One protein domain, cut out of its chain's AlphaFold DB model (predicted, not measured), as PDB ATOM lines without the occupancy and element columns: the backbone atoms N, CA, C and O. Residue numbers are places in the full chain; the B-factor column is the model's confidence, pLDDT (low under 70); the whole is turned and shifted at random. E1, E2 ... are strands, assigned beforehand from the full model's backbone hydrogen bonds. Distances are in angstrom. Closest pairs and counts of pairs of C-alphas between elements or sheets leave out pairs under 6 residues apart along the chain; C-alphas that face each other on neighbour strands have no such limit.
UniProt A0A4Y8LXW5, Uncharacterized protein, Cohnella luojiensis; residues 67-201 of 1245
ATOM      1  N   GLY A  67      18.825  -6.407  21.834       90.44
ATOM      2  CA  GLY A  67      20.214  -6.226  21.407       90.44
ATOM      3  C   GLY A  67      21.073  -5.346  22.326       90.44
ATOM      4  O   GLY A  67      22.134  -4.881  21.892       90.44
ATOM      5  N   ALA A  68      20.626  -5.053  23.550       93.75
ATOM      6  CA  ALA A  68      21.419  -4.337  24.550       93.75
ATOM      7  C   ALA A  68      22.577  -5.204  25.068       93.75
ATOM      8  O   ALA A  68      22.376  -6.374  25.376       93.75
ATOM      9  N   ALA A  69      23.768  -4.616  25.205       92.50
ATOM     10  CA  ALA A  69      24.917  -5.258  25.839       92.50
ATOM     11  C   ALA A  69      25.752  -4.247  26.640       92.50
ATOM     12  O   ALA A  69      26.030  -3.142  26.157       92.50
ATOM     13  N   LEU A  70      26.171  -4.635  27.845       93.31
ATOM     14  CA  LEU A  70      27.019  -3.852  28.741       93.31
ATOM     15  C   LEU A  70      28.097  -4.717  29.367       93.31
ATOM     16  O   LEU A  70      27.876  -5.902  29.604       93.31
ATOM     17  N   TRP A  71      29.236  -4.124  29.700       93.44
ATOM     18  CA  TRP A  71      30.314  -4.853  30.353       93.44
ATOM     19  C   TRP A  71      31.079  -4.007  31.363       93.44
ATOM     20  O   TRP A  71      31.160  -2.780  31.268       93.44
ATOM     21  N   ARG A  72      31.638  -4.689  32.363       94.19
ATOM     22  CA  ARG A  72      32.474  -4.090  33.402       94.19
ATOM     23  C   ARG A  72      33.499  -5.085  33.927       94.19
ATOM     24  O   ARG A  72      33.148  -6.212  34.261       94.19
ATOM     25  N   ALA A  73      34.748  -4.648  34.055       93.69
ATOM     26  CA  ALA A  73      35.816  -5.432  34.669       93.69
ATOM     27  C   ALA A  73      35.848  -5.271  36.199       93.69
ATOM     28  O   ALA A  73      35.678  -4.166  36.727       93.69
ATOM     29  N   ILE A  74      36.130  -6.371  36.900       93.50
ATOM     30  CA  ILE A  74      36.566  -6.395  38.299       93.50
ATOM     31  C   ILE A  74      38.004  -6.942  38.339       93.50
ATOM     32  O   ILE A  74      38.205  -8.103  37.975       93.50
ATOM     33  N   PRO A  75      38.995  -6.165  38.816       92.12
ATOM     34  CA  PRO A  75      40.381  -6.619  38.889       92.12
ATOM     35  C   PRO A  75      40.570  -7.851  39.785       92.12
ATOM     36  O   PRO A  75      40.129  -7.869  40.940       92.12
ATOM     37  N   ILE A  76      41.288  -8.859  39.286       92.44
ATOM     38  CA  ILE A  76      41.657 -10.071  40.028       92.44
ATOM     39  C   ILE A  76      42.931  -9.772  40.825       92.44
ATOM     40  O   ILE A  76      44.041  -9.803  40.299       92.44
ATOM     41  N   THR A  77      42.778  -9.450  42.108       86.50
ATOM     42  CA  THR A  77      43.894  -8.995  42.963       86.50
ATOM     43  C   THR A  77      44.230  -9.953  44.101       86.50
ATOM     44  O   THR A  77      45.298  -9.835  44.698       86.50
ATOM     45  N   GLY A  78      43.331 -10.885  44.437       74.06
ATOM     46  CA  GLY A  78      43.498 -11.779  45.587       74.06
ATOM     47  C   GLY A  78      43.374 -11.109  46.964       74.06
ATOM     48  O   GLY A  78      43.611 -11.764  47.977       74.06
ATOM     49  N   MET A  79      43.005  -9.824  47.024       79.69
ATOM     50  CA  MET A  79      42.755  -9.097  48.275       79.69
ATOM     51  C   MET A  79      41.432  -9.528  48.938       79.69
ATOM     52  O   MET A  79      40.576 -10.157  48.314       79.69
ATOM     53  N   ALA A  80      41.241  -9.183  50.217       74.00
ATOM     54  CA  ALA A  80      39.988  -9.461  50.927       74.00
ATOM     55  C   ALA A  80      38.789  -8.834  50.181       74.00
ATOM     56  O   ALA A  80      38.803  -7.637  49.904       74.00
ATOM     57  N   ASN A  81      37.765  -9.644  49.870       79.69
ATOM     58  CA  ASN A  81      36.588  -9.279  49.058       79.69
ATOM     59  C   ASN A  81      36.868  -8.908  47.585       79.69
ATOM     60  O   ASN A  81      36.039  -8.259  46.956       79.69
ATOM     61  N   ALA A  82      37.990  -9.346  47.005       88.31
ATOM     62  CA  ALA A  82      38.261  -9.228  45.571       88.31
ATOM     63  C   ALA A  82      38.394 -10.612  44.906       88.31
ATOM     64  O   ALA A  82      38.752 -11.577  45.593       88.31
ATOM     65  N   PRO A  83      38.147 -10.724  43.586       92.81
ATOM     66  CA  PRO A  83      38.354 -11.970  42.857       92.81
ATOM     67  C   PRO A  83      39.799 -12.476  42.956       92.81
ATOM     68  O   PRO A  83      40.754 -11.696  42.844       92.81
ATOM     69  N   ALA A  84      39.964 -13.787  43.131       90.62
ATOM     70  CA  ALA A  84      41.246 -14.485  43.107       90.62
ATOM     71  C   ALA A  84      41.192 -15.715  42.189       90.62
ATOM     72  O   ALA A  84      40.152 -16.356  42.040       90.62
ATOM     73  N   ALA A  85      42.335 -16.092  41.611       89.31
ATOM     74  CA  ALA A  85      42.448 -17.368  40.906       89.31
ATOM     75  C   ALA A  85      42.092 -18.530  41.854       89.31
ATOM     76  O   ALA A  85      42.585 -18.584  42.982       89.31
ATOM     77  N   GLY A  86      41.245 -19.451  41.393       88.12
ATOM     78  CA  GLY A  86      40.709 -20.551  42.202       88.12
ATOM     79  C   GLY A  86      39.352 -20.278  42.865       88.12
ATOM     80  O   GLY A  86      38.728 -21.232  43.325       88.12
ATOM     81  N   ASP A  87      38.860 -19.035  42.879       93.75
ATOM     82  CA  ASP A  87      37.504 -18.740  43.355       93.75
ATOM     83  C   ASP A  87      36.458 -19.198  42.324       93.75
ATOM     84  O   ASP A  87      36.612 -18.944  41.128       93.75
ATOM     85  N   SER A  88      35.374 -19.833  42.778       93.12
ATOM     86  CA  SER A  88      34.174 -20.076  41.963       93.12
ATOM     87  C   SER A  88      33.288 -18.829  41.949       93.12
ATOM     88  O   SER A  88      33.044 -18.252  43.004       93.12
ATOM     89  N   VAL A  89      32.861 -18.348  40.775       95.25
ATOM     90  CA  VAL A  89      32.173 -17.049  40.635       95.25
ATOM     91  C   VAL A  89      30.678 -17.188  40.424       95.25
ATOM     92  O   VAL A  89      30.214 -18.010  39.637       95.25
ATOM     93  N   HIS A  90      29.929 -16.306  41.070       94.94
ATOM     94  CA  HIS A  90      28.482 -16.265  40.999       94.94
ATOM     95  C   HIS A  90      27.996 -14.829  40.827       94.94
ATOM     96  O   HIS A  90      28.597 -13.881  41.340       94.94
ATOM     97  N   ALA A  91      26.859 -14.677  40.157       95.44
ATOM     98  CA  ALA A  91      26.111 -13.436  40.161       95.44
ATOM     99  C   ALA A  91      24.623 -13.696  40.391       95.44
ATOM    100  O   ALA A  91      24.075 -14.687  39.908       95.44
ATOM    101  N   LYS A  92      23.974 -12.782  41.111       95.75
ATOM    102  CA  LYS A  92      22.527 -12.739  41.309       95.75
ATOM    103  C   LYS A  92      22.007 -11.382  40.874       95.75
ATOM    104  O   LYS A  92      22.491 -10.367  41.374       95.75
ATOM    105  N   ALA A  93      21.020 -11.365  39.992       94.75
ATOM    106  CA  ALA A  93      20.331 -10.151  39.591       94.75
ATOM    107  C   ALA A  93      18.870 -10.179  40.008       94.75
ATOM    108  O   ALA A  93      18.222 -11.218  39.936       94.75
ATOM    109  N   THR A  94      18.370  -9.017  40.399       94.75
ATOM    110  CA  THR A  94      16.951  -8.769  40.612       94.75
ATOM    111  C   THR A  94      16.414  -8.094  39.355       94.75
ATOM    112  O   THR A  94      16.866  -7.001  38.994       94.75
ATOM    113  N   VAL A  95      15.525  -8.784  38.641       93.75
ATOM    114  CA  VAL A  95      15.117  -8.434  37.276       93.75
ATOM    115  C   VAL A  95      13.604  -8.445  37.116       93.75
ATOM    116  O   VAL A  95      12.907  -9.136  37.847       93.75
ATOM    117  N   ILE A  96      13.098  -7.705  36.134       92.81
ATOM    118  CA  ILE A  96      11.727  -7.817  35.636       92.81
ATOM    119  C   ILE A  96      11.826  -8.193  34.163       92.81
ATOM    120  O   ILE A  96      12.441  -7.478  33.368       92.81
ATOM    121  N   LEU A  97      11.229  -9.327  33.808       93.06
ATOM    122  CA  LEU A  97      11.040  -9.722  32.417       93.06
ATOM    123  C   LEU A  97       9.683  -9.188  31.974       93.06
ATOM    124  O   LEU A  97       8.662  -9.668  32.464       93.06
ATOM    125  N   ASN A  98       9.645  -8.200  31.085       92.44
ATOM    126  CA  ASN A  98       8.363  -7.667  30.630       92.44
ATOM    127  C   ASN A  98       7.590  -8.728  29.821       92.44
ATOM    128  O   ASN A  98       8.162  -9.696  29.314       92.44
ATOM    129  N   GLY A  99       6.270  -8.561  29.707       86.69
ATOM    130  CA  GLY A  99       5.388  -9.494  28.990       86.69
ATOM    131  C   GLY A  99       5.734  -9.683  27.505       86.69
ATOM    132  O   GLY A  99       5.350 -10.683  26.907       86.69
ATOM    133  N   ASP A 100       6.507  -8.766  26.918       86.25
ATOM    134  CA  ASP A 100       7.022  -8.845  25.546       86.25
ATOM    135  C   ASP A 100       8.275  -9.743  25.402       86.25
ATOM    136  O   ASP A 100       8.718 -10.029  24.285       86.25
ATOM    137  N   VAL A 101       8.838 -10.253  26.505       89.38
ATOM    138  CA  VAL A 101       9.959 -11.209  26.510       89.38
ATOM    139  C   VAL A 101       9.461 -12.622  26.184       89.38
ATOM    140  O   VAL A 101       9.176 -13.441  27.064       89.38
ATOM    141  N   THR A 102       9.389 -12.910  24.884       86.69
ATOM    142  CA  THR A 102       8.821 -14.148  24.311       86.69
ATOM    143  C   THR A 102       9.829 -15.280  24.081       86.69
ATOM    144  O   THR A 102       9.425 -16.411  23.813       86.69
ATOM    145  N   LYS A 103      11.139 -15.017  24.198       87.75
ATOM    146  CA  LYS A 103      12.200 -16.036  24.095       87.75
ATOM    147  C   LYS A 103      12.814 -16.318  25.462       87.75
ATOM    148  O   LYS A 103      13.121 -15.384  26.197       87.75
ATOM    149  N   ASN A 104      13.009 -17.601  25.772       87.44
ATOM    150  CA  ASN A 104      13.619 -18.041  27.030       87.44
ATOM    151  C   ASN A 104      15.133 -18.258  26.923       87.44
ATOM    152  O   ASN A 104      15.829 -18.111  27.924       87.44
ATOM    153  N   ASP A 105      15.635 -18.558  25.725       83.00
ATOM    154  CA  ASP A 105      17.067 -18.717  25.475       83.00
ATOM    155  C   ASP A 105      17.694 -17.333  25.310       83.00
ATOM    156  O   ASP A 105      17.530 -16.678  24.277       83.00
ATOM    157  N   ASN A 106      18.367 -16.858  26.355       84.44
ATOM    158  CA  ASN A 106      19.001 -15.548  26.368       84.44
ATOM    159  C   ASN A 106      20.111 -15.509  27.401       84.44
ATOM    160  O   ASN A 106      19.847 -15.751  28.575       84.44
ATOM    161  N   VAL A 107      21.306 -15.087  26.997       88.50
ATOM    162  CA  VAL A 107      22.341 -14.713  27.959       88.50
ATOM    163  C   VAL A 107      21.925 -13.372  28.551       88.50
ATOM    164  O   VAL A 107      21.878 -12.377  27.851       88.50
ATOM    165  N   LEU A 108      21.559 -13.339  29.827       92.88
ATOM    166  CA  LEU A 108      21.232 -12.110  30.546       92.88
ATOM    167  C   LEU A 108      22.457 -11.564  31.272       92.88
ATOM    168  O   LEU A 108      22.744 -10.374  31.200       92.88
ATOM    169  N   ILE A 109      23.191 -12.438  31.961       95.06
ATOM    170  CA  ILE A 109      24.446 -12.108  32.644       95.06
ATOM    171  C   ILE A 109      25.465 -13.195  32.340       95.06
ATOM    172  O   ILE A 109      25.144 -14.376  32.453       95.06
ATOM    173  N   ARG A 110      26.696 -12.802  32.024       95.69
ATOM    174  CA  ARG A 110      27.853 -13.678  31.853       95.69
ATOM    175  C   ARG A 110      29.022 -13.180  32.695       95.69
ATOM    176  O   ARG A 110      29.380 -12.008  32.653       95.69
ATOM    177  N   MET A 111      29.644 -14.104  33.415       95.75
ATOM    178  CA  MET A 111      30.902 -13.910  34.131       95.75
ATOM    179  C   MET A 111      32.040 -14.509  33.300       95.75
ATOM    180  O   MET A 111      31.994 -15.698  32.977       95.75
ATOM    181  N   ASN A 112      33.053 -13.720  32.948       94.00
ATOM    182  CA  ASN A 112      34.094 -14.117  31.998       94.00
ATOM    183  C   ASN A 112      35.501 -13.761  32.505       94.00
ATOM    184  O   ASN A 112      35.779 -12.615  32.839       94.00
ATOM    185  N   ALA A 113      36.403 -14.742  32.546       91.19
ATOM    186  CA  ALA A 113      37.832 -14.522  32.787       91.19
ATOM    187  C   ALA A 113      38.632 -15.457  31.869       91.19
ATOM    188  O   ALA A 113      38.872 -16.625  32.188       91.19
ATOM    189  N   GLY A 114      38.945 -14.974  30.664       85.88
ATOM    190  CA  GLY A 114      39.547 -15.746  29.567       85.88
ATOM    191  C   GLY A 114      38.576 -16.692  28.839       85.88
ATOM    192  O   GLY A 114      38.792 -17.008  27.672       85.88
ATOM    193  N   SER A 115      37.500 -17.123  29.505       88.94
ATOM    194  CA  SER A 115      36.360 -17.871  28.956       88.94
ATOM    195  C   SER A 115      35.107 -17.640  29.818       88.94
ATOM    196  O   SER A 115      35.227 -17.215  30.969       88.94
ATOM    197  N   ALA A 116      33.911 -17.933  29.288       93.19
ATOM    198  CA  ALA A 116      32.652 -17.823  30.032       93.19
ATOM    199  C   ALA A 116      32.593 -18.853  31.177       93.19
ATOM    200  O   ALA A 116      32.546 -20.059  30.929       93.19
ATOM    201  N   LEU A 117      32.605 -18.369  32.421       95.12
ATOM    202  CA  LEU A 117      32.662 -19.176  33.644       95.12
ATOM    203  C   LEU A 117      31.263 -19.524  34.168       95.12
ATOM    204  O   LEU A 117      30.994 -20.683  34.488       95.12
ATOM    205  N   ALA A 118      30.371 -18.534  34.240       95.69
ATOM    206  CA  ALA A 118      29.012 -18.686  34.754       95.69
ATOM    207  C   ALA A 118      28.039 -17.746  34.028       95.69
ATOM    208  O   ALA A 118      28.414 -16.624  33.690       95.69
ATOM    209  N   GLU A 119      26.799 -18.184  33.804       95.88
ATOM    210  CA  GLU A 119      25.786 -17.420  33.068       95.88
ATOM    211  C   GLU A 119      24.381 -17.535  33.665       95.88
ATOM    212  O   GLU A 119      24.010 -18.556  34.239       95.88
ATOM    213  N   ILE A 120      23.570 -16.501  33.461       93.44
ATOM    214  CA  ILE A 120      22.108 -16.593  33.464       93.44
ATOM    215  C   ILE A 120      21.704 -16.671  31.996       93.44
ATOM    216  O   ILE A 120      21.648 -15.635  31.345       93.44
ATOM    217  N   ASN A 121      21.522 -17.877  31.458       90.38
ATOM    218  CA  ASN A 121      21.292 -18.098  30.023       90.38
ATOM    219  C   ASN A 121      19.949 -18.767  29.674       90.38
ATOM    220  O   ASN A 121      19.682 -19.070  28.514       90.38
ATOM    221  N   ASP A 122      19.116 -18.989  30.687       89.56
ATOM    222  CA  ASP A 122      17.833 -19.671  30.594       89.56
ATOM    223  C   ASP A 122      16.814 -18.911  31.448       89.56
ATOM    224  O   ASP A 122      16.951 -18.824  32.671       89.56
ATOM    225  N   LEU A 123      15.820 -18.327  30.779       91.38
ATOM    226  CA  LEU A 123      14.736 -17.552  31.384       91.38
ATOM    227  C   LEU A 123      13.425 -18.352  31.486       91.38
ATOM    228  O   LEU A 123      12.357 -17.777  31.735       91.38
ATOM    229  N   SER A 124      13.477 -19.669  31.255       88.38
ATOM    230  CA  SER A 124      12.306 -20.539  31.345       88.38
ATOM    231  C   SER A 124      11.792 -20.647  32.786       88.38
ATOM    232  O   SER A 124      12.548 -20.633  33.754       88.38
ATOM    233  N   GLY A 125      10.464 -20.696  32.937       85.12
ATOM    234  CA  GLY A 125       9.798 -20.786  34.245       85.12
ATOM    235  C   GLY A 125       9.818 -19.504  35.088       85.12
ATOM    236  O   GLY A 125       9.233 -19.490  36.167       85.12
ATOM    237  N   LEU A 126      10.454 -18.431  34.613       89.31
ATOM    238  CA  LEU A 126      10.471 -17.137  35.288       89.31
ATOM    239  C   LEU A 126       9.182 -16.349  35.024       89.31
ATOM    240  O   LEU A 126       8.746 -16.219  33.879       89.31
ATOM    241  N   GLU A 127       8.583 -15.791  36.071       87.88
ATOM    242  CA  GLU A 127       7.342 -15.020  35.951       87.88
ATOM    243  C   GLU A 127       7.582 -13.689  35.218       87.88
ATOM    244  O   GLU A 127       8.561 -12.988  35.480       87.88
ATOM    245  N   ARG A 128       6.700 -13.351  34.270       89.50
ATOM    246  CA  ARG A 128       6.755 -12.078  33.540       89.50
ATOM    247  C   ARG A 128       6.010 -10.994  34.308       89.50
ATOM    248  O   ARG A 128       5.087 -11.268  35.066       89.50
ATOM    249  N   GLY A 129       6.423  -9.751  34.120       86.19
ATOM    250  CA  GLY A 129       5.798  -8.590  34.737       86.19
ATOM    251  C   GLY A 129       6.161  -8.354  36.207       86.19
ATOM    252  O   GLY A 129       5.854  -7.285  36.724       86.19
ATOM    253  N   LYS A 130       6.849  -9.294  36.870       86.38
ATOM    254  CA  LYS A 130       7.209  -9.210  38.294       86.38
ATOM    255  C   LYS A 130       8.713  -9.165  38.530       86.38
ATOM    256  O   LYS A 130       9.505  -9.629  37.715       86.38
ATOM    257  N   GLU A 131       9.083  -8.598  39.674       88.44
ATOM    258  CA  GLU A 131      10.465  -8.537  40.151       88.44
ATOM    259  C   GLU A 131      10.884  -9.912  40.698       88.44
ATOM    260  O   GLU A 131      10.244 -10.454  41.600       88.44
ATOM    261  N   ILE A 132      11.942 -10.486  40.126       92.81
ATOM    262  CA  ILE A 132      12.421 -11.844  40.401       92.81
ATOM    263  C   ILE A 132      13.941 -11.868  40.581       92.81
ATOM    264  O   ILE A 132      14.682 -11.186  39.876       92.81
ATOM    265  N   ASP A 133      14.418 -12.694  41.511       94.44
ATOM    266  CA  ASP A 133      15.847 -12.936  41.714       94.44
ATOM    267  C   ASP A 133      16.311 -14.121  40.853       94.44
ATOM    268  O   ASP A 133      15.824 -15.243  40.995       94.44
ATOM    269  N   VAL A 134      17.304 -13.891  39.997       93.88
ATOM    270  CA  VAL A 134      17.921 -14.898  39.121       93.88
ATOM    271  C   VAL A 134      19.408 -15.026  39.425       93.88
ATOM    272  O   VAL A 134      20.078 -14.027  39.669       93.88
ATOM    273  N   THR A 135      19.945 -16.249  39.433       94.44
ATOM    274  CA  THR A 135      21.355 -16.527  39.775       94.44
ATOM    275  C   THR A 135      22.049 -17.313  38.664       94.44
ATOM    276  O   THR A 135      21.437 -18.169  38.031       94.44
ATOM    277  N   THR A 136      23.328 -17.029  38.427       94.38
ATOM    278  CA  THR A 136      24.148 -17.694  37.405       94.38
ATOM    279  C   THR A 136      24.321 -19.194  37.661       94.38
ATOM    280  O   THR A 136      24.567 -19.606  38.797       94.38
ATOM    281  N   LYS A 137      24.318 -19.992  36.592       93.62
ATOM    282  CA  LYS A 137      24.740 -21.400  36.545       93.62
ATOM    283  C   LYS A 137      26.158 -21.495  35.964       93.62
ATOM    284  O   LYS A 137      26.526 -20.693  35.108       93.62
ATOM    285  N   PHE A 138      26.964 -22.458  36.409       94.25
ATOM    286  CA  PHE A 138      28.317 -22.661  35.872       94.25
ATOM    287  C   PHE A 138      28.281 -23.231  34.452       94.25
ATOM    288  O   PHE A 138      27.507 -24.145  34.177       94.25
ATOM    289  N   ILE A 139      29.146 -22.712  33.576       90.25
ATOM    290  CA  ILE A 139      29.209 -23.096  32.157       90.25
ATOM    291  C   ILE A 139      30.525 -23.807  31.830       90.25
ATOM    292  O   ILE A 139      30.501 -24.886  31.247       90.25
ATOM    293  N   ASN A 140      31.669 -23.254  32.248       86.38
ATOM    294  CA  ASN A 140      32.988 -23.871  32.066       86.38
ATOM    295  C   ASN A 140      33.815 -23.800  33.353       86.38
ATOM    296  O   ASN A 140      33.561 -22.965  34.222       86.38
ATOM    297  N   ASN A 141      34.821 -24.674  33.474       85.00
ATOM    298  CA  ASN A 141      35.760 -24.723  34.603       85.00
ATOM    299  C   ASN A 141      35.089 -24.761  35.992       85.00
ATOM    300  O   ASN A 141      35.671 -24.292  36.962       85.00
ATOM    301  N   ASN A 142      33.861 -25.287  36.104       87.06
ATOM    302  CA  ASN A 142      33.049 -25.250  37.330       87.06
ATOM    303  C   ASN A 142      32.906 -23.835  37.932       87.06
ATOM    304  O   ASN A 142      32.882 -23.679  39.149       87.06
ATOM    305  N   GLY A 143      32.872 -22.799  37.084       89.56
ATOM    306  CA  GLY A 143      32.811 -21.404  37.520       89.56
ATOM    307  C   GLY A 143      34.114 -20.867  38.119       89.56
ATOM    308  O   GLY A 143      34.124 -19.749  38.620       89.56
ATOM    309  N   VAL A 144      35.207 -21.637  38.094       92.38
ATOM    310  CA  VAL A 144      36.468 -21.288  38.758       92.38
ATOM    311  C   VAL A 144      37.312 -20.344  37.902       92.38
ATOM    312  O   VAL A 144      37.567 -20.618  36.727       92.38
ATOM    313  N   ILE A 145      37.807 -19.260  38.508       92.81
ATOM    314  CA  ILE A 145      38.729 -18.311  37.867       92.81
ATOM    315  C   ILE A 145      40.079 -18.999  37.578       92.81
ATOM    316  O   ILE A 145      40.757 -19.421  38.523       92.81
ATOM    317  N   PRO A 146      40.527 -19.074  36.309       89.56
ATOM    318  CA  PRO A 146      41.824 -19.649  35.957       89.56
ATOM    319  C   PRO A 146      43.003 -18.790  36.431       89.56
ATOM    320  O   PRO A 146      42.919 -17.566  36.526       89.56
ATOM    321  N   THR A 147      44.158 -19.416  36.646       87.19
ATOM    322  CA  THR A 147      45.416 -18.693  36.888       87.19
ATOM    323  C   THR A 147      45.837 -17.881  35.658       87.19
ATOM    324  O   THR A 147      45.750 -18.379  34.536       87.19
ATOM    325  N   GLY A 148      46.357 -16.665  35.863       84.94
ATOM    326  CA  GLY A 148      46.902 -15.814  34.793       84.94
ATOM    327  C   GLY A 148      45.911 -14.836  34.148       84.94
ATOM    328  O   GLY A 148      46.261 -14.204  33.157       84.94
ATOM    329  N   GLN A 149      44.698 -14.703  34.691       90.50
ATOM    330  CA  GLN A 149      43.725 -13.682  34.282       90.50
ATOM    331  C   GLN A 149      43.881 -12.412  35.127       90.50
ATOM    332  O   GLN A 149      44.094 -12.503  36.336       90.50
ATOM    333  N   ASN A 150      43.748 -11.242  34.494       91.62
ATOM    334  CA  ASN A 150      43.871  -9.943  35.170       91.62
ATOM    335  C   ASN A 150      42.524  -9.397  35.661       91.62
ATOM    336  O   ASN A 150      42.478  -8.735  36.693       91.62
ATOM    337  N   ASP A 151      41.435  -9.704  34.953       95.12
ATOM    338  CA  ASP A 151      40.103  -9.166  35.220       95.12
ATOM    339  C   ASP A 151      39.032 -10.255  35.130       95.12
ATOM    340  O   ASP A 151      39.092 -11.150  34.282       95.12
ATOM    341  N   LEU A 152      38.029 -10.141  35.997       95.38
ATOM    342  CA  LEU A 152      36.750 -10.824  35.890       95.38
ATOM    343  C   LEU A 152      35.753  -9.860  35.245       95.38
ATOM    344  O   LEU A 152      35.361  -8.863  35.852       95.38
ATOM    345  N   TRP A 153      35.338 -10.151  34.020       95.69
ATOM    346  CA  TRP A 153      34.355  -9.367  33.286       95.69
ATOM    347  C   TRP A 153      32.941  -9.800  33.645       95.69
ATOM    348  O   TRP A 153      32.612 -10.987  33.618       95.69
ATOM    349  N   ILE A 154      32.106  -8.819  33.960       96.50
ATOM    350  CA  ILE A 154      30.659  -8.959  34.019       96.50
ATOM    351  C   ILE A 154      30.118  -8.436  32.702       96.50
ATOM    352  O   ILE A 154      30.320  -7.265  32.392       96.50
ATOM    353  N   GLU A 155      29.418  -9.274  31.953       95.25
ATOM    354  CA  GLU A 155      28.707  -8.889  30.741       95.25
ATOM    355  C   GLU A 155      27.199  -9.036  30.984       95.25
ATOM    356  O   GLU A 155      26.751 -10.074  31.466       95.25
ATOM    357  N   ILE A 156      26.412  -8.009  30.670       95.50
ATOM    358  CA  ILE A 156      24.946  -8.013  30.731       95.50
ATOM    359  C   ILE A 156      24.429  -7.914  29.300       95.50
ATOM    360  O   ILE A 156      24.855  -7.018  28.578       95.50
ATOM    361  N   HIS A 157      23.508  -8.787  28.899       94.00
ATOM    362  CA  HIS A 157      22.975  -8.836  27.534       94.00
ATOM    363  C   HIS A 157      21.442  -8.944  27.533       94.00
ATOM    364  O   HIS A 157      20.823  -9.402  28.495       94.00
ATOM    365  N   ASN A 158      20.810  -8.504  26.448       93.88
ATOM    366  CA  ASN A 158      19.416  -8.805  26.139       93.88
ATOM    367  C   ASN A 158      19.283  -9.146  24.651       93.88
ATOM    368  O   ASN A 158      19.058  -8.269  23.822       93.88
ATOM    369  N   ASP A 159      19.372 -10.429  24.329       88.44
ATOM    370  CA  ASP A 159      19.166 -10.989  22.992       88.44
ATOM    371  C   ASP A 159      17.701 -11.417  22.757       88.44
ATOM    372  O   ASP A 159      17.375 -12.066  21.755       88.44
ATOM    373  N   THR A 160      16.785 -11.053  23.664       90.00
ATOM    374  CA  THR A 160      15.349 -11.316  23.502       90.00
ATOM    375  C   THR A 160      14.665 -10.228  22.662       90.00
ATOM    376  O   THR A 160      15.147  -9.097  22.595       90.00
ATOM    377  N   PRO A 161      13.506 -10.525  22.039       84.06
ATOM    378  CA  PRO A 161      12.689  -9.515  21.361       84.06
ATOM    379  C   PRO A 161      12.005  -8.503  22.298       84.06
ATOM    380  O   PRO A 161      11.423  -7.547  21.793       84.06
ATOM    381  N   GLY A 162      12.049  -8.710  23.623       89.38
ATOM    382  CA  GLY A 162      11.337  -7.905  24.619       89.38
ATOM    383  C   GLY A 162      12.250  -7.072  25.518       89.38
ATOM    384  O   GLY A 162      13.469  -7.026  25.342       89.38
ATOM    385  N   THR A 163      11.653  -6.401  26.503       93.31
ATOM    386  CA  THR A 163      12.368  -5.505  27.420       93.31
ATOM    387  C   THR A 163      12.678  -6.192  28.750       93.31
ATOM    388  O   THR A 163      11.809  -6.809  29.363       93.31
ATOM    389  N   ILE A 164      13.913  -6.039  29.234       94.00
ATOM    390  CA  ILE A 164      14.334  -6.532  30.553       94.00
ATOM    391  C   ILE A 164      14.746  -5.344  31.422       94.00
ATOM    392  O   ILE A 164      15.502  -4.476  30.985       94.00
ATOM    393  N   GLU A 165      14.258  -5.290  32.656       93.62
ATOM    394  CA  GLU A 165      14.658  -4.294  33.653       93.62
ATOM    395  C   GLU A 165      15.491  -4.962  34.754       93.62
ATOM    396  O   GLU A 165      15.157  -6.054  35.198       93.62
ATOM    397  N   ILE A 166      16.567  -4.317  35.212       93.44
ATOM    398  CA  ILE A 166      17.413  -4.800  36.315       93.44
ATOM    399  C   ILE A 166      17.469  -3.729  37.406       93.44
ATOM    400  O   ILE A 166      17.910  -2.605  37.154       93.44
ATOM    401  N   SER A 167      17.034  -4.063  38.625       90.06
ATOM    402  CA  SER A 167      17.129  -3.164  39.786       90.06
ATOM    403  C   SER A 167      18.473  -3.319  40.499       90.06
ATOM    404  O   SER A 167      19.108  -2.331  40.876       90.06
ATOM    405  N   LYS A 168      18.950  -4.561  40.640       92.62
ATOM    406  CA  LYS A 168      20.133  -4.887  41.441       92.62
ATOM    407  C   LYS A 168      20.937  -6.039  40.851       92.62
ATOM    408  O   LYS A 168      20.369  -6.990  40.330       92.62
ATOM    409  N   LEU A 169      22.259  -5.983  41.003       93.94
ATOM    410  CA  LEU A 169      23.191  -7.057  40.661       93.94
ATOM    411  C   LEU A 169      24.209  -7.252  41.789       93.94
ATOM    412  O   LEU A 169      24.884  -6.310  42.193       93.94
ATOM    413  N   VAL A 170      24.343  -8.477  42.286       94.94
ATOM    414  CA  VAL A 170      25.328  -8.875  43.300       94.94
ATOM    415  C   VAL A 170      26.261  -9.907  42.687       94.94
ATOM    416  O   VAL A 170      25.793 -10.893  42.130       94.94
ATOM    417  N   VAL A 171      27.567  -9.696  42.811       95.00
ATOM    418  CA  VAL A 171      28.608 -10.583  42.285       95.00
ATOM    419  C   VAL A 171      29.517 -11.001  43.428       95.00
ATOM    420  O   VAL A 171      30.037 -10.153  44.153       95.00
ATOM    421  N   TRP A 172      29.724 -12.302  43.587       95.12
ATOM    422  CA  TRP A 172      30.566 -12.862  44.639       95.12
ATOM    423  C   TRP A 172      31.354 -14.057  44.121       95.12
ATOM    424  O   TRP A 172      31.090 -14.576  43.036       95.12
ATOM    425  N   GLY A 173      32.314 -14.519  44.912       93.00
ATOM    426  CA  GLY A 173      32.888 -15.834  44.690       93.00
ATOM    427  C   GLY A 173      33.122 -16.614  45.964       93.00
ATOM    428  O   GLY A 173      33.024 -16.081  47.070       93.00
ATOM    429  N   GLU A 174      33.379 -17.900  45.789       91.00
ATOM    430  CA  GLU A 174      33.517 -18.868  46.863       91.00
ATOM    431  C   GLU A 174      34.765 -19.726  46.651       91.00
ATOM    432  O   GLU A 174      34.972 -20.302  45.580       91.00
ATOM    433  N   ALA A 175      35.587 -19.828  47.694       86.12
ATOM    434  CA  ALA A 175      36.706 -20.759  47.762       86.12
ATOM    435  C   ALA A 175      36.791 -21.365  49.162       86.12
ATOM    436  O   ALA A 175      36.728 -20.649  50.162       86.12
ATOM    437  N   ASN A 176      36.948 -22.691  49.238       81.88
ATOM    438  CA  ASN A 176      37.047 -23.446  50.495       81.88
ATOM    439  C   ASN A 176      35.911 -23.143  51.503       81.88
ATOM    440  O   ASN A 176      36.147 -23.125  52.709       81.88
ATOM    441  N   GLY A 177      34.692 -22.875  51.018       76.00
ATOM    442  CA  GLY A 177      33.519 -22.560  51.845       76.00
ATOM    443  C   GLY A 177      33.452 -21.121  52.379       76.00
ATOM    444  O   GLY A 177      32.599 -20.824  53.213       76.00
ATOM    445  N   VAL A 178      34.334 -20.217  51.932       84.31
ATOM    446  CA  VAL A 178      34.309 -18.790  52.294       84.31
ATOM    447  C   VAL A 178      33.750 -17.965  51.135       84.31
ATOM    448  O   VAL A 178      34.337 -17.943  50.054       84.31
ATOM    449  N   VAL A 179      32.648 -17.249  51.383       90.62
ATOM    450  CA  VAL A 179      31.997 -16.345  50.419       90.62
ATOM    451  C   VAL A 179      32.620 -14.947  50.479       90.62
ATOM    452  O   VAL A 179      32.696 -14.335  51.544       90.62
ATOM    453  N   LYS A 180      33.026 -14.418  49.321       90.50
ATOM    454  CA  LYS A 180      33.611 -13.082  49.127       90.50
ATOM    455  C   LYS A 180      32.692 -12.241  48.243       90.50
ATOM    456  O   LYS A 180      32.571 -12.523  47.054       90.50
ATOM    457  N   ASN A 181      32.059 -11.201  48.785       92.62
ATOM    458  CA  ASN A 181      31.254 -10.276  47.978       92.62
ATOM    459  C   ASN A 181      32.176  -9.347  47.174       92.62
ATOM    460  O   ASN A 181      32.847  -8.511  47.773       92.62
ATOM    461  N   TYR A 182      32.212  -9.491  45.850       93.25
ATOM    462  CA  TYR A 182      33.089  -8.704  44.977       93.25
ATOM    463  C   TYR A 182      32.495  -7.346  44.641       93.25
ATOM    464  O   TYR A 182      33.197  -6.337  44.647       93.25
ATOM    465  N   ALA A 183      31.203  -7.317  44.320       90.56
ATOM    466  CA  ALA A 183      30.525  -6.091  43.947       90.56
ATOM    467  C   ALA A 183      29.016  -6.193  44.157       90.56
ATOM    468  O   ALA A 183      28.393  -7.237  43.978       90.56
ATOM    469  N   THR A 184      28.405  -5.063  44.491       91.75
ATOM    470  CA  THR A 184      26.955  -4.886  44.456       91.75
ATOM    471  C   THR A 184      26.655  -3.617  43.679       91.75
ATOM    472  O   THR A 184      27.133  -2.543  44.036       91.75
ATOM    473  N   TYR A 185      25.873  -3.752  42.616       91.62
ATOM    474  CA  TYR A 185      25.407  -2.659  41.780       91.62
ATOM    475  C   TYR A 185      23.918  -2.465  42.031       91.62
ATOM    476  O   TYR A 185      23.107  -3.338  41.730       91.62
ATOM    477  N   ASP A 186      23.584  -1.323  42.617       85.62
ATOM    478  CA  ASP A 186      22.221  -0.823  42.719       85.62
ATOM    479  C   ASP A 186      22.060   0.228  41.619       85.62
ATOM    480  O   ASP A 186      22.663   1.304  41.683       85.62
ATOM    481  N   PHE A 187      21.313  -0.104  40.565       83.94
ATOM    482  CA  PHE A 187      21.200   0.764  39.391       83.94
ATOM    483  C   PHE A 187      20.451   2.074  39.690       83.94
ATOM    484  O   PHE A 187      20.445   2.981  38.856       83.94
ATOM    485  N   SER A 188      19.918   2.251  40.905       74.06
ATOM    486  CA  SER A 188      19.446   3.553  41.384       74.06
ATOM    487  C   SER A 188      20.554   4.600  41.559       74.06
ATOM    488  O   SER A 188      20.275   5.796  41.441       74.06
ATOM    489  N   ALA A 189      21.805   4.171  41.773       74.06
ATOM    490  CA  ALA A 189      22.967   5.043  41.964       74.06
ATOM    491  C   ALA A 189      23.661   5.460  40.650       74.06
ATOM    492  O   ALA A 189      24.600   6.257  40.675       74.06
ATOM    493  N   GLY A 190      23.212   4.943  39.501       79.44
ATOM    494  CA  GLY A 190      23.793   5.241  38.192       79.44
ATOM    495  C   GLY A 190      24.488   4.047  37.522       79.44
ATOM    496  O   GLY A 190      24.625   2.973  38.098       79.44
ATOM    497  N   MET A 191      24.981   4.255  36.295       84.94
ATOM    498  CA  MET A 191      25.746   3.263  35.513       84.94
ATOM    499  C   MET A 191      27.256   3.571  35.474       84.94
ATOM    500  O   MET A 191      27.963   3.150  34.562       84.94
ATOM    501  N   ALA A 192      27.774   4.335  36.439       83.88
ATOM    502  CA  ALA A 192      29.170   4.770  36.429       83.88
ATOM    503  C   ALA A 192      30.145   3.574  36.402       83.88
ATOM    504  O   ALA A 192      30.085   2.694  37.267       83.88
ATOM    505  N   GLY A 193      31.055   3.559  35.423       84.31
ATOM    506  CA  GLY A 193      32.049   2.495  35.226       84.31
ATOM    507  C   GLY A 193      31.552   1.269  34.450       84.31
ATOM    508  O   GLY A 193      32.218   0.241  34.501       84.31
ATOM    509  N   TRP A 194      30.396   1.358  33.788       90.75
ATOM    510  CA  TRP A 194      29.921   0.371  32.815       90.75
ATOM    511  C   TRP A 194      30.093   0.904  31.394       90.75
ATOM    512  O   TRP A 194      29.631   2.005  31.091       90.75
ATOM    513  N   ASP A 195      30.690   0.097  30.525       91.44
ATOM    514  CA  ASP A 195      30.689   0.336  29.084       91.44
ATOM    515  C   ASP A 195      29.441  -0.309  28.462       91.44
ATOM    516  O   ASP A 195      28.916  -1.293  28.990       91.44
ATOM    517  N   ASN A 196      28.931   0.243  27.357       90.62
ATOM    518  CA  ASN A 196      27.746  -0.284  26.677       90.62
ATOM    519  C   ASN A 196      27.794  -0.089  25.156       90.62
ATOM    520  O   ASN A 196      28.552   0.728  24.635       90.62
ATOM    521  N   ASN A 197      26.955  -0.843  24.443       90.88
ATOM    522  CA  ASN A 197      26.859  -0.827  22.982       90.88
ATOM    523  C   ASN A 197      25.843   0.189  22.408       90.88
ATOM    524  O   ASN A 197      25.472   0.074  21.236       90.88
ATOM    525  N   GLY A 198      25.385   1.159  23.208       82.56
ATOM    526  CA  GLY A 198      24.426   2.188  22.798       82.56
ATOM    527  C   GLY A 198      23.543   2.671  23.952       82.56
ATOM    528  O   GLY A 198      22.822   1.886  24.573       82.56
ATOM    529  N   ALA A 199      23.554   3.982  24.210       76.44
ATOM    530  CA  ALA A 199      22.745   4.612  25.262       76.44
ATOM    531  C   ALA A 199      21.230   4.592  24.965       76.44
ATOM    532  O   ALA A 199      20.416   4.788  25.859       76.44
ATOM    533  N   ASP A 200      20.837   4.338  23.718       79.19
ATOM    534  CA  ASP A 200      19.453   4.138  23.279       79.19
ATOM    535  C   ASP A 200      18.918   2.729  23.590       79.19
ATOM    536  O   ASP A 200      17.700   2.517  23.628       79.19
ATOM    537  N   LYS A 201      19.825   1.771  23.830       85.31
ATOM    538  CA  LYS A 201      19.510   0.364  24.115       85.31
ATOM    539  C   LYS A 201      19.602   0.020  25.593       85.31
ATOM    540  O   LYS A 201      18.839  -0.821  26.060       85.31
TER     541      LYS A 201
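This is residues 67 to 201 of the 1245 residues of an uncharacterized protein of Cohnella luojiensis (UniProt A0A4Y8LXW5). Two four-stranded sheets stand face to face as a sandwich, E1, E6, E3, E4 in one and E5, E2, E7, E8 in the other, with their strands crossed at 36 degrees; the stretch after E8 runs along the open edge of the first sheet, where residues 195 to 196 pair with E1. The parts that face each other are 9.9 A centre to centre, their best planes 19 degrees apart, and both sheets are twisted. The printed part has 135 residues, with no named helix and eight named strands, E1 to E8; both sheets are antiparallel in the orders given. The class is all strand, though under half of the residues are in named elements. The whole is compact, with a radius of gyration of the C-alphas of 14.6 A and spans of 41 by 30 by 22 A.

E1, residues 68 to 75, is an edge strand and the antiparallel neighbour of E6, residues 151 to 158; N 70 and O 156 are 2.8 A apart, within hydrogen-bond range. E2, residues 88 to 97, bends by 57 degrees at residue 94 and is antiparallel to E7, residues 164 to 175, with N 92 and O 170 at 2.8 A. E3, residues 105 to 112, is antiparallel to E6, with N 110 and O 155 at 2.8 A. E3 forms a hairpin with E4, residues 116 to 122, where N 108 and O 120 are 2.8 A apart. E5, residues 131 to 135, is the antiparallel neighbour of E2, with N 134 and O 93 at 2.8 A. E7 bends by 73 degrees at residue 167 and forms a hairpin with E8, residues 178 to 186, with N 171 and O 183 at 2.8 A. Between the sheets, the closest C-alphas of E4 and E5 are those of Ile 120 and Thr 135, 6.4 A apart. The closest of E2 and E4 are those of His 90 and Ala 118, at 6.7 A. E1 and E5 are apart, for instance.

E1 begins at C-alpha 68, (21.419, -4.337, 24.550), and is 23.9 A long. E2 is 27.1 A, E6 22.6 A and E8 23.7 A. E7, the longest strand with 12 residues, measures 31.6 A from C-alpha 164, (14.334, -6.532, 30.553). E8 ends at C-alpha 186, (22.221, -0.823, 42.719).

The two C-alphas farthest apart are those of Asn 176 and Asp 200, 42.6 A. The printed part has no cut. The links E1 to E2 and E5 to E6 are long. The mean pLDDT of the printed part is 89.9, and no printed residue is under 70.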